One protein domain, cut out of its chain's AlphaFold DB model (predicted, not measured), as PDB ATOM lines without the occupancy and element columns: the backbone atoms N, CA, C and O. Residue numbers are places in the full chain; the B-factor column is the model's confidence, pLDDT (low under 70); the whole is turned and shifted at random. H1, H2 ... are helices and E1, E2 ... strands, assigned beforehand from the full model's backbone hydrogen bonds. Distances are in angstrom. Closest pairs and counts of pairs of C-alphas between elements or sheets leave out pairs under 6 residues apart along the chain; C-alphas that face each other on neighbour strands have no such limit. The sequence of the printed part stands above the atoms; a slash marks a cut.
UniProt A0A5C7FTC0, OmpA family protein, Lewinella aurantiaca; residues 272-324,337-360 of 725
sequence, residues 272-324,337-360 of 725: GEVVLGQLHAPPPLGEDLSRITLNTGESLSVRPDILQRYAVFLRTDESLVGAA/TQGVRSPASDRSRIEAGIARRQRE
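This is residues 272 to 324 and 337 to 360 of the 725 residues of the protein "OmpA family protein" of Lewinella aurantiaca (UniProt A0A5C7FTC0). Two small antiparallel ribbons of two strands each, E1 with E4 and E2 with E3, make a small body, with E3 beside E4 where the ribbons come together. A single helix, H1, ends the printed part as an arm that sticks out from this body, standing free together with Ser 342. The printed part has 77 residues, with four named strands and then one named helix, in the order E1, E2, E3, E4, H1, and its class is mixed, helices and strands. The whole is loose, with a radius of gyration of the C-alphas of 15.6 A, and spans 45 by 30 by 19 A.

E1, residues 272 to 279, and E4, residues 309 to 315, are antiparallel neighbours, with 150 degrees between their directions. N 275 and O 312 are within hydrogen-bond range at 2.8 A, and so are N 310 and O 277 at 2.9 A. Residues 276 to 277 of E1 also pair, antiparallel, with residues 337 to 338, a stretch too short to be a named strand. E2, residues 290 to 293, and E3, residues 299 to 302, form a hairpin with 147 degrees between their directions; N 292 and O 300 are 2.8 A apart, within hydrogen-bond range. E1 and E2 are only just apart, their closest C-alphas 8.4 A from each other. E3 and E4 have their closest C-alphas at Val 302 and Tyr 310, 6.6 A apart. E1 and E3 are apart, and so are E2 and E4. H1, residues 343 to 360, is apart from E1, E2 and E3. In H1 every O i to N i+4 pair is within hydrogen-bond range.

E1 begins at C-alpha 272, at (42.915, 1.792, -7.359), and is 21.3 A long from first to last C-alpha. After a short link comes E2, which begins at C-alpha 290, at (48.137, -1.583, 13.029), and is 10.0 A long. A tight link of 5 residues leads to E3, 9.6 A long, and a short link of 6 residues to E4, 19.5 A long. H1, 25.6 A long, ends at C-alpha 360, at (50.651, 34.283, -3.551).

The C-alphas of Gly 297 and Glu 360 are the two farthest apart, at 47.1 A. Without residues 342 to 360, the body has 58 residues and spans 34 by 23 by 19 A. Residues 325 to 336 are not printed, and C-alphas 324 and 337 are 8.5 A apart across this cut, which falls in the link from E4 to H1. Of the links that are printed whole, none is long. The mean pLDDT of the printed part is 72.2; residues 285 to 286, 322 to 324 and 337 to 360 are under 70, and H1 has a mean of 53.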
ATOM      1  N   GLY A 272      43.439   1.469  -8.678       90.12
ATOM      2  CA  GLY A 272      42.915   1.792  -7.359       90.12
ATOM      3  C   GLY A 272      43.171   3.243  -6.964       90.12
ATOM      4  O   GLY A 272      43.499   4.087  -7.803       90.12
ATOM      5  N   GLU A 273      43.029   3.543  -5.679       89.94
ATOM      6  CA  GLU A 273      43.286   4.867  -5.131       89.94
ATOM      7  C   GLU A 273      43.861   4.855  -3.717       89.94
ATOM      8  O   GLU A 273      43.704   3.904  -2.954       89.94
ATOM      9  N   VAL A 274      44.527   5.954  -3.364       90.19
ATOM     10  CA  VAL A 274      45.035   6.179  -2.011       90.19
ATOM     11  C   VAL A 274      43.877   6.641  -1.131       90.19
ATOM     12  O   VAL A 274      43.368   7.751  -1.297       90.19
ATOM     13  N   VAL A 275      43.483   5.800  -0.181       89.94
ATOM     14  CA  VAL A 275      42.462   6.098   0.823       89.94
ATOM     15  C   VAL A 275      43.138   6.478   2.131       89.94
ATOM     16  O   VAL A 275      44.009   5.764   2.634       89.94
ATOM     17  N   LEU A 276      42.716   7.614   2.686       86.81
ATOM     18  CA  LEU A 276      43.118   8.069   4.012       86.81
ATOM     19  C   LEU A 276      42.121   7.559   5.055       86.81
ATOM     20  O   LEU A 276      40.904   7.707   4.899       86.81
ATOM     21  N   GLY A 277      42.651   6.999   6.138       85.62
ATOM     22  CA  GLY A 277      41.888   6.582   7.307       85.62
ATOM     23  C   GLY A 277      42.471   7.153   8.594       85.62
ATOM     24  O   GLY A 277      43.567   7.718   8.613       85.62
ATOM     25  N   GLN A 278      41.729   6.998   9.687       86.69
ATOM     26  CA  GLN A 278      42.195   7.324  11.031       86.69
ATOM     27  C   GLN A 278      41.815   6.198  11.992       86.69
ATOM     28  O   GLN A 278      40.654   5.789  12.017       86.69
ATOM     29  N   LEU A 279      42.782   5.695  12.762       81.19
ATOM     30  CA  LEU A 279      42.554   4.679  13.787       81.19
ATOM     31  C   LEU A 279      41.829   5.292  14.992       81.19
ATOM     32  O   LEU A 279      42.097   6.429  15.380       81.19
ATOM     33  N   HIS A 280      40.940   4.525  15.625       78.25
ATOM     34  CA  HIS A 280      40.302   4.931  16.885       78.25
ATOM     35  C   HIS A 280      41.209   4.798  18.118       78.25
ATOM     36  O   HIS A 280      40.928   5.410  19.148       78.25
ATOM     37  N   ALA A 281      42.287   4.023  18.019       74.69
ATOM     38  CA  ALA A 281      43.282   3.822  19.064       74.69
ATOM     39  C   ALA A 281      44.688   3.774  18.438       74.69
ATOM     40  O   ALA A 281      44.801   3.423  17.262       74.69
ATOM     41  N   PRO A 282      45.750   4.131  19.184       74.75
ATOM     42  CA  PRO A 282      47.118   3.885  18.745       74.75
ATOM     43  C   PRO A 282      47.421   2.379  18.624       74.75
ATOM     44  O   PRO A 282      46.708   1.574  19.231       74.75
ATOM     45  N   PRO A 283      48.505   2.010  17.915       75.81
ATOM     46  CA  PRO A 283      49.092   0.674  17.964       75.81
ATOM     47  C   PRO A 283      49.276   0.150  19.401       75.81
ATOM     48  O   PRO A 283      49.447   0.954  20.330       75.81
ATOM     49  N   PRO A 284      49.285  -1.182  19.605       71.25
ATOM     50  CA  PRO A 284      49.621  -1.787  20.890       71.25
ATOM     51  C   PRO A 284      50.958  -1.278  21.448       71.25
ATOM     52  O   PRO A 284      51.883  -0.938  20.713       71.25
ATOM     53  N   LEU A 285      51.084  -1.219  22.775       62.75
ATOM     54  CA  LEU A 285      52.272  -0.646  23.411       62.75
ATOM     55  C   LEU A 285      53.523  -1.497  23.129       62.75
ATOM     56  O   LEU A 285      53.662  -2.595  23.661       62.75
ATOM     57  N   GLY A 286      54.448  -0.945  22.339       61.41
ATOM     58  CA  GLY A 286      55.650  -1.641  21.862       61.41
ATOM     59  C   GLY A 286      55.584  -2.065  20.390       61.41
ATOM     60  O   GLY A 286      56.582  -2.561  19.873       61.41
ATOM     61  N   GLU A 287      54.456  -1.828  19.720       72.06
ATOM     62  CA  GLU A 287      54.273  -1.960  18.276       72.06
ATOM     63  C   GLU A 287      54.142  -0.575  17.628       72.06
ATOM     64  O   GLU A 287      53.640   0.368  18.238       72.06
ATOM     65  N   ASP A 288      54.559  -0.464  16.367       75.25
ATOM     66  CA  ASP A 288      54.400   0.752  15.556       75.25
ATOM     67  C   ASP A 288      53.349   0.593  14.439       75.25
ATOM     68  O   ASP A 288      53.064   1.538  13.699       75.25
ATOM     69  N   LEU A 289      52.786  -0.607  14.289       86.38
ATOM     70  CA  LEU A 289      51.898  -0.985  13.194       86.38
ATOM     71  C   LEU A 289      50.479  -1.244  13.700       86.38
ATOM     72  O   LEU A 289      50.237  -1.558  14.861       86.38
ATOM     73  N   SER A 290      49.509  -1.134  12.806       87.88
ATOM     74  CA  SER A 290      48.137  -1.583  13.029       87.88
ATOM     75  C   SER A 290      47.649  -2.352  11.812       87.88
ATOM     76  O   SER A 290      48.113  -2.127  10.695       87.88
ATOM     77  N   ARG A 291      46.721  -3.285  12.025       88.94
ATOM     78  CA  ARG A 291      46.193  -4.148  10.971       88.94
ATOM     79  C   ARG A 291      44.825  -3.648  10.519       88.94
ATOM     80  O   ARG A 291      43.924  -3.503  11.336       88.94
ATOM     81  N   ILE A 292      44.664  -3.414   9.220       88.56
ATOM     82  CA  ILE A 292      43.404  -2.985   8.609       88.56
ATOM     83  C   ILE A 292      42.866  -4.100   7.714       88.56
ATOM     84  O   ILE A 292      43.520  -4.496   6.751       88.56
ATOM     85  N   THR A 293      41.661  -4.586   8.005       89.62
ATOM     86  CA  THR A 293      41.023  -5.667   7.240       89.62
ATOM     87  C   THR A 293      40.237  -5.125   6.045       89.62
ATOM     88  O   THR A 293      39.456  -4.177   6.171       89.62
ATOM     89  N   LEU A 294      40.415  -5.756   4.886       90.38
ATOM     90  CA  LEU A 294      39.678  -5.487   3.652       90.38
ATOM     91  C   LEU A 294      38.438  -6.385   3.534       90.38
ATOM     92  O   LEU A 294      38.379  -7.473   4.103       90.38
ATOM     93  N   ASN A 295      37.451  -5.957   2.746       90.75
ATOM     94  CA  ASN A 295      36.265  -6.735   2.361       90.75
ATOM     95  C   ASN A 295      36.594  -8.115   1.754       90.75
ATOM     96  O   ASN A 295      35.771  -9.025   1.822       90.75
ATOM     97  N   THR A 296      37.790  -8.277   1.186       87.31
ATOM     98  CA  THR A 296      38.333  -9.543   0.668       87.31
ATOM     99  C   THR A 296      38.783 -10.522   1.763       87.31
ATOM    100  O   THR A 296      39.077 -11.677   1.464       87.31
ATOM    101  N   GLY A 297      38.872 -10.073   3.019       85.62
ATOM    102  CA  GLY A 297      39.496 -10.795   4.130       85.62
ATOM    103  C   GLY A 297      41.019 -10.625   4.215       85.62
ATOM    104  O   GLY A 297      41.613 -11.036   5.211       85.62
ATOM    105  N   GLU A 298      41.664  -9.999   3.219       86.88
ATOM    106  CA  GLU A 298      43.082  -9.620   3.301       86.88
ATOM    107  C   GLU A 298      43.279  -8.560   4.401       86.88
ATOM    108  O   GLU A 298      42.370  -7.804   4.746       86.88
ATOM    109  N   SER A 299      44.474  -8.513   4.986       88.56
ATOM    110  CA  SER A 299      44.831  -7.590   6.061       88.56
ATOM    111  C   SER A 299      46.071  -6.791   5.682       88.56
ATOM    112  O   SER A 299      47.109  -7.378   5.390       88.56
ATOM    113  N   LEU A 300      45.970  -5.464   5.723       90.56
ATOM    114  CA  LEU A 300      47.068  -4.545   5.437       90.56
ATOM    115  C   LEU A 300      47.716  -4.072   6.740       90.56
ATOM    116  O   LEU A 300      47.020  -3.596   7.638       90.56
ATOM    117  N   SER A 301      49.041  -4.164   6.829       90.06
ATOM    118  CA  SER A 301      49.809  -3.503   7.889       90.06
ATOM    119  C   SER A 301      49.968  -2.021   7.555       90.06
ATOM    120  O   SER A 301      50.410  -1.669   6.461       90.06
ATOM    121  N   VAL A 302      49.613  -1.145   8.493       90.69
ATOM    122  CA  VAL A 302      49.744   0.309   8.344       90.69
ATOM    123  C   VAL A 302      50.469   0.896   9.547       90.69
ATOM    124  O   VAL A 302      50.085   0.652  10.688       90.69
ATOM    125  N   ARG A 303      51.486   1.722   9.303       87.94
ATOM    126  CA  ARG A 303      52.067   2.606  10.318       87.94
ATOM    127  C   ARG A 303      51.244   3.903  10.382       87.94
ATOM    128  O   ARG A 303      51.273   4.670   9.411       87.94
ATOM    129  N   PRO A 304      50.503   4.197  11.461       84.56
ATOM    130  CA  PRO A 304      49.838   5.487  11.618       84.56
ATOM    131  C   PRO A 304      50.841   6.624  11.858       84.56
ATOM    132  O   PRO A 304      51.991   6.400  12.231       84.56
ATOM    133  N   ASP A 305      50.423   7.864  11.615       81.31
ATOM    134  CA  ASP A 305      51.147   9.062  12.039       81.31
ATOM    135  C   ASP A 305      50.831   9.434  13.501       81.31
ATOM    136  O   ASP A 305      50.012   8.809  14.179       81.31
ATOM    137  N   ILE A 306      51.453  10.507  13.998       75.62
ATOM    138  CA  ILE A 306      51.240  11.010  15.369       75.62
ATOM    139  C   ILE A 306      49.791  11.449  15.673       75.62
ATOM    140  O   ILE A 306      49.452  11.646  16.838       75.62
ATOM    141  N   LEU A 307      48.937  11.611  14.656       77.31
ATOM    142  CA  LEU A 307      47.508  11.932  14.768       77.31
ATOM    143  C   LEU A 307      46.615  10.699  14.519       77.31
ATOM    144  O   LEU A 307      45.401  10.837  14.339       77.31
ATOM    145  N   GLN A 308      47.209   9.503  14.513       81.62
ATOM    146  CA  GLN A 308      46.575   8.219  14.211       81.62
ATOM    147  C   GLN A 308      46.006   8.098  12.793       81.62
ATOM    148  O   GLN A 308      45.151   7.255  12.524       81.62
ATOM    149  N   ARG A 309      46.480   8.929  11.861       86.25
ATOM    150  CA  ARG A 309      46.086   8.884  10.450       86.25
ATOM    151  C   ARG A 309      46.988   7.924   9.693       86.25
ATOM    152  O   ARG A 309      48.185   7.859   9.954       86.25
ATOM    153  N   TYR A 310      46.431   7.218   8.725       88.75
ATOM    154  CA  TYR A 310      47.178   6.321   7.851       88.75
ATOM    155  C   TYR A 310      46.673   6.441   6.413       88.75
ATOM    156  O   TYR A 310      45.596   6.986   6.154       88.75
ATOM    157  N   ALA A 311      47.452   5.902   5.483       89.94
ATOM    158  CA  ALA A 311      47.110   5.839   4.074       89.94
ATOM    159  C   ALA A 311      47.343   4.431   3.537       89.94
ATOM    160  O   ALA A 311      48.390   3.838   3.791       89.94
ATOM    161  N   VAL A 312      46.392   3.920   2.762       91.62
ATOM    162  CA  VAL A 312      46.487   2.636   2.055       91.62
ATOM    163  C   VAL A 312      46.103   2.829   0.599       91.62
ATOM    164  O   VAL A 312      45.274   3.680   0.286       91.62
ATOM    165  N   PHE A 313      46.686   2.036  -0.295       91.31
ATOM    166  CA  PHE A 313      46.193   1.937  -1.662       91.31
ATOM    167  C   PHE A 313      45.136   0.830  -1.727       91.31
ATOM    168  O   PHE A 313      45.454  -0.341  -1.510       91.31
ATOM    169  N   LEU A 314      43.884   1.204  -1.994       91.62
ATOM    170  CA  LEU A 314      42.784   0.262  -2.199       91.62
ATOM    171  C   LEU A 314      42.528   0.095  -3.689       91.62
ATOM    172  O   LEU A 314      42.422   1.080  -4.421       91.62
ATOM    173  N   ARG A 315      42.420  -1.152  -4.138       90.94
ATOM    174  CA  ARG A 315      42.042  -1.478  -5.516       90.94
ATOM    175  C   ARG A 315      40.570  -1.173  -5.757       90.94
ATOM    176  O   ARG A 315      39.790  -0.989  -4.829       90.94
ATOM    177  N   THR A 316      40.190  -1.128  -7.028       88.38
ATOM    178  CA  THR A 316      38.837  -0.742  -7.468       88.38
ATOM    179  C   THR A 316      37.722  -1.645  -6.896       88.38
ATOM    180  O   THR A 316      36.572  -1.221  -6.811       88.38
ATOM    181  N   ASP A 317      38.050  -2.875  -6.497       87.69
ATOM    182  CA  ASP A 317      37.176  -3.884  -5.888       87.69
ATOM    183  C   ASP A 317      37.342  -4.037  -4.356       87.69
ATOM    184  O   ASP A 317      36.621  -4.813  -3.719       87.69
ATOM    185  N   GLU A 318      38.252  -3.276  -3.744       91.44
ATOM    186  CA  GLU A 318      38.590  -3.364  -2.322       91.44
ATOM    187  C   GLU A 318      37.973  -2.225  -1.498       91.44
ATOM    188  O   GLU A 318      37.908  -1.068  -1.913       91.44
ATOM    189  N   SER A 319      37.553  -2.540  -0.276       88.88
ATOM    190  CA  SER A 319      37.059  -1.567   0.700       88.88
ATOM    191  C   SER A 319      37.419  -1.984   2.123       88.88
ATOM    192  O   SER A 319      37.617  -3.166   2.402       88.88
ATOM    193  N   LEU A 320      37.523  -1.017   3.038       86.75
ATOM    194  CA  LEU A 320      37.820  -1.310   4.443       86.75
ATOM    195  C   LEU A 320      36.589  -1.897   5.145       86.75
ATOM    196  O   LEU A 320      35.485  -1.353   5.037       86.75
ATOM    197  N   VAL A 321      36.776  -2.970   5.913       81.31
ATOM    198  CA  VAL A 321      35.708  -3.531   6.754       81.31
ATOM    199  C   VAL A 321      35.354  -2.539   7.863       81.31
ATOM    200  O   VAL A 321      36.229  -1.914   8.451       81.31
ATOM    201  N   GLY A 322      34.056  -2.385   8.141       59.22
ATOM    202  CA  GLY A 322      33.544  -1.556   9.239       59.22
ATOM    203  C   GLY A 322      33.628  -0.038   9.033       59.22
ATOM    204  O   GLY A 322      33.280   0.714   9.943       59.22
ATOM    205  N   ALA A 323      33.992   0.429   7.835       48.47
ATOM    206  CA  ALA A 323      33.844   1.825   7.421       48.47
ATOM    207  C   ALA A 323      32.354   2.197   7.222       48.47
ATOM    208  O   ALA A 323      31.866   2.365   6.104       48.47
ATOM    209  N   ALA A 324      31.601   2.293   8.320       32.50
ATOM    210  CA  ALA A 324      30.176   2.602   8.290       32.50
ATOM    211  C   ALA A 324      29.925   4.060   7.870       32.50
ATOM    212  O   ALA A 324      30.275   5.006   8.582       32.50
ATOM    213  N   THR A 337      36.824   6.328   7.387       39.62
ATOM    214  CA  THR A 337      37.285   6.736   6.053       39.62
ATOM    215  C   THR A 337      36.659   8.059   5.618       39.62
ATOM    216  O   THR A 337      35.457   8.263   5.800       39.62
ATOM    217  N   GLN A 338      37.424   8.900   4.920       40.00
ATOM    218  CA  GLN A 338      36.862   9.898   4.004       40.00
ATOM    219  C   GLN A 338      37.297   9.554   2.576       40.00
ATOM    220  O   GLN A 338      38.451   9.757   2.211       40.00
ATOM    221  N   GLY A 339      36.374   9.017   1.773       36.59
ATOM    222  CA  GLY A 339      36.611   8.754   0.352       36.59
ATOM    223  C   GLY A 339      36.634  10.060  -0.446       36.59
ATOM    224  O   GLY A 339      35.681  10.838  -0.386       36.59
ATOM    225  N   VAL A 340      37.713  10.312  -1.193       37.12
ATOM    226  CA  VAL A 340      37.937  11.580  -1.914       37.12
ATOM    227  C   VAL A 340      37.798  11.388  -3.428       37.12
ATOM    228  O   VAL A 340      38.710  11.683  -4.198       37.12
ATOM    229  N   ARG A 341      36.611  10.944  -3.860       37.47
ATOM    230  CA  ARG A 341      36.090  11.190  -5.217       37.47
ATOM    231  C   ARG A 341      34.620  11.581  -5.159       37.47
ATOM    232  O   ARG A 341      33.713  10.757  -5.160       37.47
ATOM    233  N   SER A 342      34.380  12.880  -5.114       37.72
ATOM    234  CA  SER A 342      33.079  13.481  -5.403       37.72
ATOM    235  C   SER A 342      33.314  14.788  -6.158       37.72
ATOM    236  O   SER A 342      34.355  15.408  -5.958       37.72
ATOM    237  N   PRO A 343      32.360  15.297  -6.955       40.25
ATOM    238  CA  PRO A 343      32.518  16.602  -7.608       40.25
ATOM    239  C   PRO A 343      32.864  17.733  -6.616       40.25
ATOM    240  O   PRO A 343      33.598  18.662  -6.944       40.25
ATOM    241  N   ALA A 344      32.420  17.601  -5.360       40.75
ATOM    242  CA  ALA A 344      32.796  18.470  -4.247       40.75
ATOM    243  C   ALA A 344      34.296  18.428  -3.870       40.75
ATOM    244  O   ALA A 344      34.829  19.448  -3.437       40.75
ATOM    245  N   SER A 345      35.002  17.299  -4.032       48.28
ATOM    246  CA  SER A 345      36.445  17.213  -3.761       48.28
ATOM    247  C   SER A 345      37.287  17.833  -4.871       48.28
ATOM    248  O   SER A 345      38.284  18.486  -4.567       48.28
ATOM    249  N   ASP A 346      36.877  17.706  -6.134       46.75
ATOM    250  CA  ASP A 346      37.563  18.369  -7.251       46.75
ATOM    251  C   ASP A 346      37.334  19.882  -7.207       46.75
ATOM    252  O   ASP A 346      38.295  20.655  -7.260       46.75
ATOM    253  N   ARG A 347      36.086  20.300  -6.943       50.44
ATOM    254  CA  ARG A 347      35.730  21.681  -6.597       50.44
ATOM    255  C   ARG A 347      36.602  22.213  -5.457       50.44
ATOM    256  O   ARG A 347      37.298  23.204  -5.645       50.44
ATOM    257  N   SER A 348      36.647  21.526  -4.314       50.22
ATOM    258  CA  SER A 348      37.436  21.945  -3.145       50.22
ATOM    259  C   SER A 348      38.947  21.983  -3.430       50.22
ATOM    260  O   SER A 348      39.644  22.898  -2.989       50.22
ATOM    261  N   ARG A 349      39.483  21.057  -4.243       58.47
ATOM    262  CA  ARG A 349      40.887  21.091  -4.699       58.47
ATOM    263  C   ARG A 349      41.184  22.312  -5.570       58.47
ATOM    264  O   ARG A 349      42.246  22.920  -5.390       58.47
ATOM    265  N   ILE A 350      40.277  22.675  -6.476       57.59
ATOM    266  CA  ILE A 350      40.413  23.832  -7.372       57.59
ATOM    267  C   ILE A 350      40.202  25.139  -6.604       57.59
ATOM    268  O   ILE A 350      41.045  26.025  -6.707       57.59
ATOM    269  N   GLU A 351      39.193  25.237  -5.738       59.25
ATOM    270  CA  GLU A 351      38.961  26.374  -4.835       59.25
ATOM    271  C   GLU A 351      40.148  26.588  -3.880       59.25
ATOM    272  O   GLU A 351      40.654  27.705  -3.754       59.25
ATOM    273  N   ALA A 352      40.704  25.525  -3.286       52.25
ATOM    274  CA  ALA A 352      41.943  25.608  -2.513       52.25
ATOM    275  C   ALA A 352      43.159  25.959  -3.395       52.25
ATOM    276  O   ALA A 352      44.111  26.594  -2.935       52.25
ATOM    277  N   GLY A 353      43.158  25.553  -4.668       50.19
ATOM    278  CA  GLY A 353      44.125  25.966  -5.688       50.19
ATOM    279  C   GLY A 353      44.093  27.476  -5.927       50.19
ATOM    280  O   GLY A 353      45.132  28.126  -5.788       50.19
ATOM    281  N   ILE A 354      42.906  28.016  -6.198       58.81
ATOM    282  CA  ILE A 354      42.592  29.438  -6.378       58.81
ATOM    283  C   ILE A 354      42.970  30.220  -5.118       58.81
ATOM    284  O   ILE A 354      43.732  31.173  -5.212       58.81
ATOM    285  N   ALA A 355      42.549  29.782  -3.929       54.41
ATOM    286  CA  ALA A 355      42.867  30.451  -2.667       54.41
ATOM    287  C   ALA A 355      44.380  30.481  -2.369       54.41
ATOM    288  O   ALA A 355      44.882  31.458  -1.812       54.41
ATOM    289  N   ARG A 356      45.134  29.440  -2.757       57.16
ATOM    290  CA  ARG A 356      46.607  29.445  -2.682       57.16
ATOM    291  C   ARG A 356      47.231  30.415  -3.689       57.16
ATOM    292  O   ARG A 356      48.093  31.189  -3.288       57.16
ATOM    293  N   ARG A 357      46.794  30.412  -4.957       62.75
ATOM    294  CA  ARG A 357      47.315  31.341  -5.984       62.75
ATOM    295  C   ARG A 357      46.963  32.795  -5.669       62.75
ATOM    296  O   ARG A 357      47.827  33.646  -5.816       62.75
ATOM    297  N   GLN A 358      45.759  33.065  -5.166       57.03
ATOM    298  CA  GLN A 358      45.341  34.398  -4.734       57.03
ATOM    299  C   GLN A 358      46.223  34.901  -3.586       57.03
ATOM    300  O   GLN A 358      46.747  35.997  -3.690       57.03
ATOM    301  N   ARG A 359      46.499  34.089  -2.552       57.66
ATOM    302  CA  ARG A 359      47.419  34.495  -1.468       57.66
ATOM    303  C   ARG A 359      48.845  34.781  -1.951       57.66
ATOM    304  O   ARG A 359      49.489  35.674  -1.399       57.66
ATOM    305  N   GLU A 360      49.331  34.047  -2.953       52.69
ATOM    306  CA  GLU A 360      50.651  34.283  -3.551       52.69
ATOM    307  C   GLU A 360      50.654  35.528  -4.454       52.69
ATOM    308  O   GLU A 360      51.604  36.302  -4.411       52.69
TER     309      GLU A 360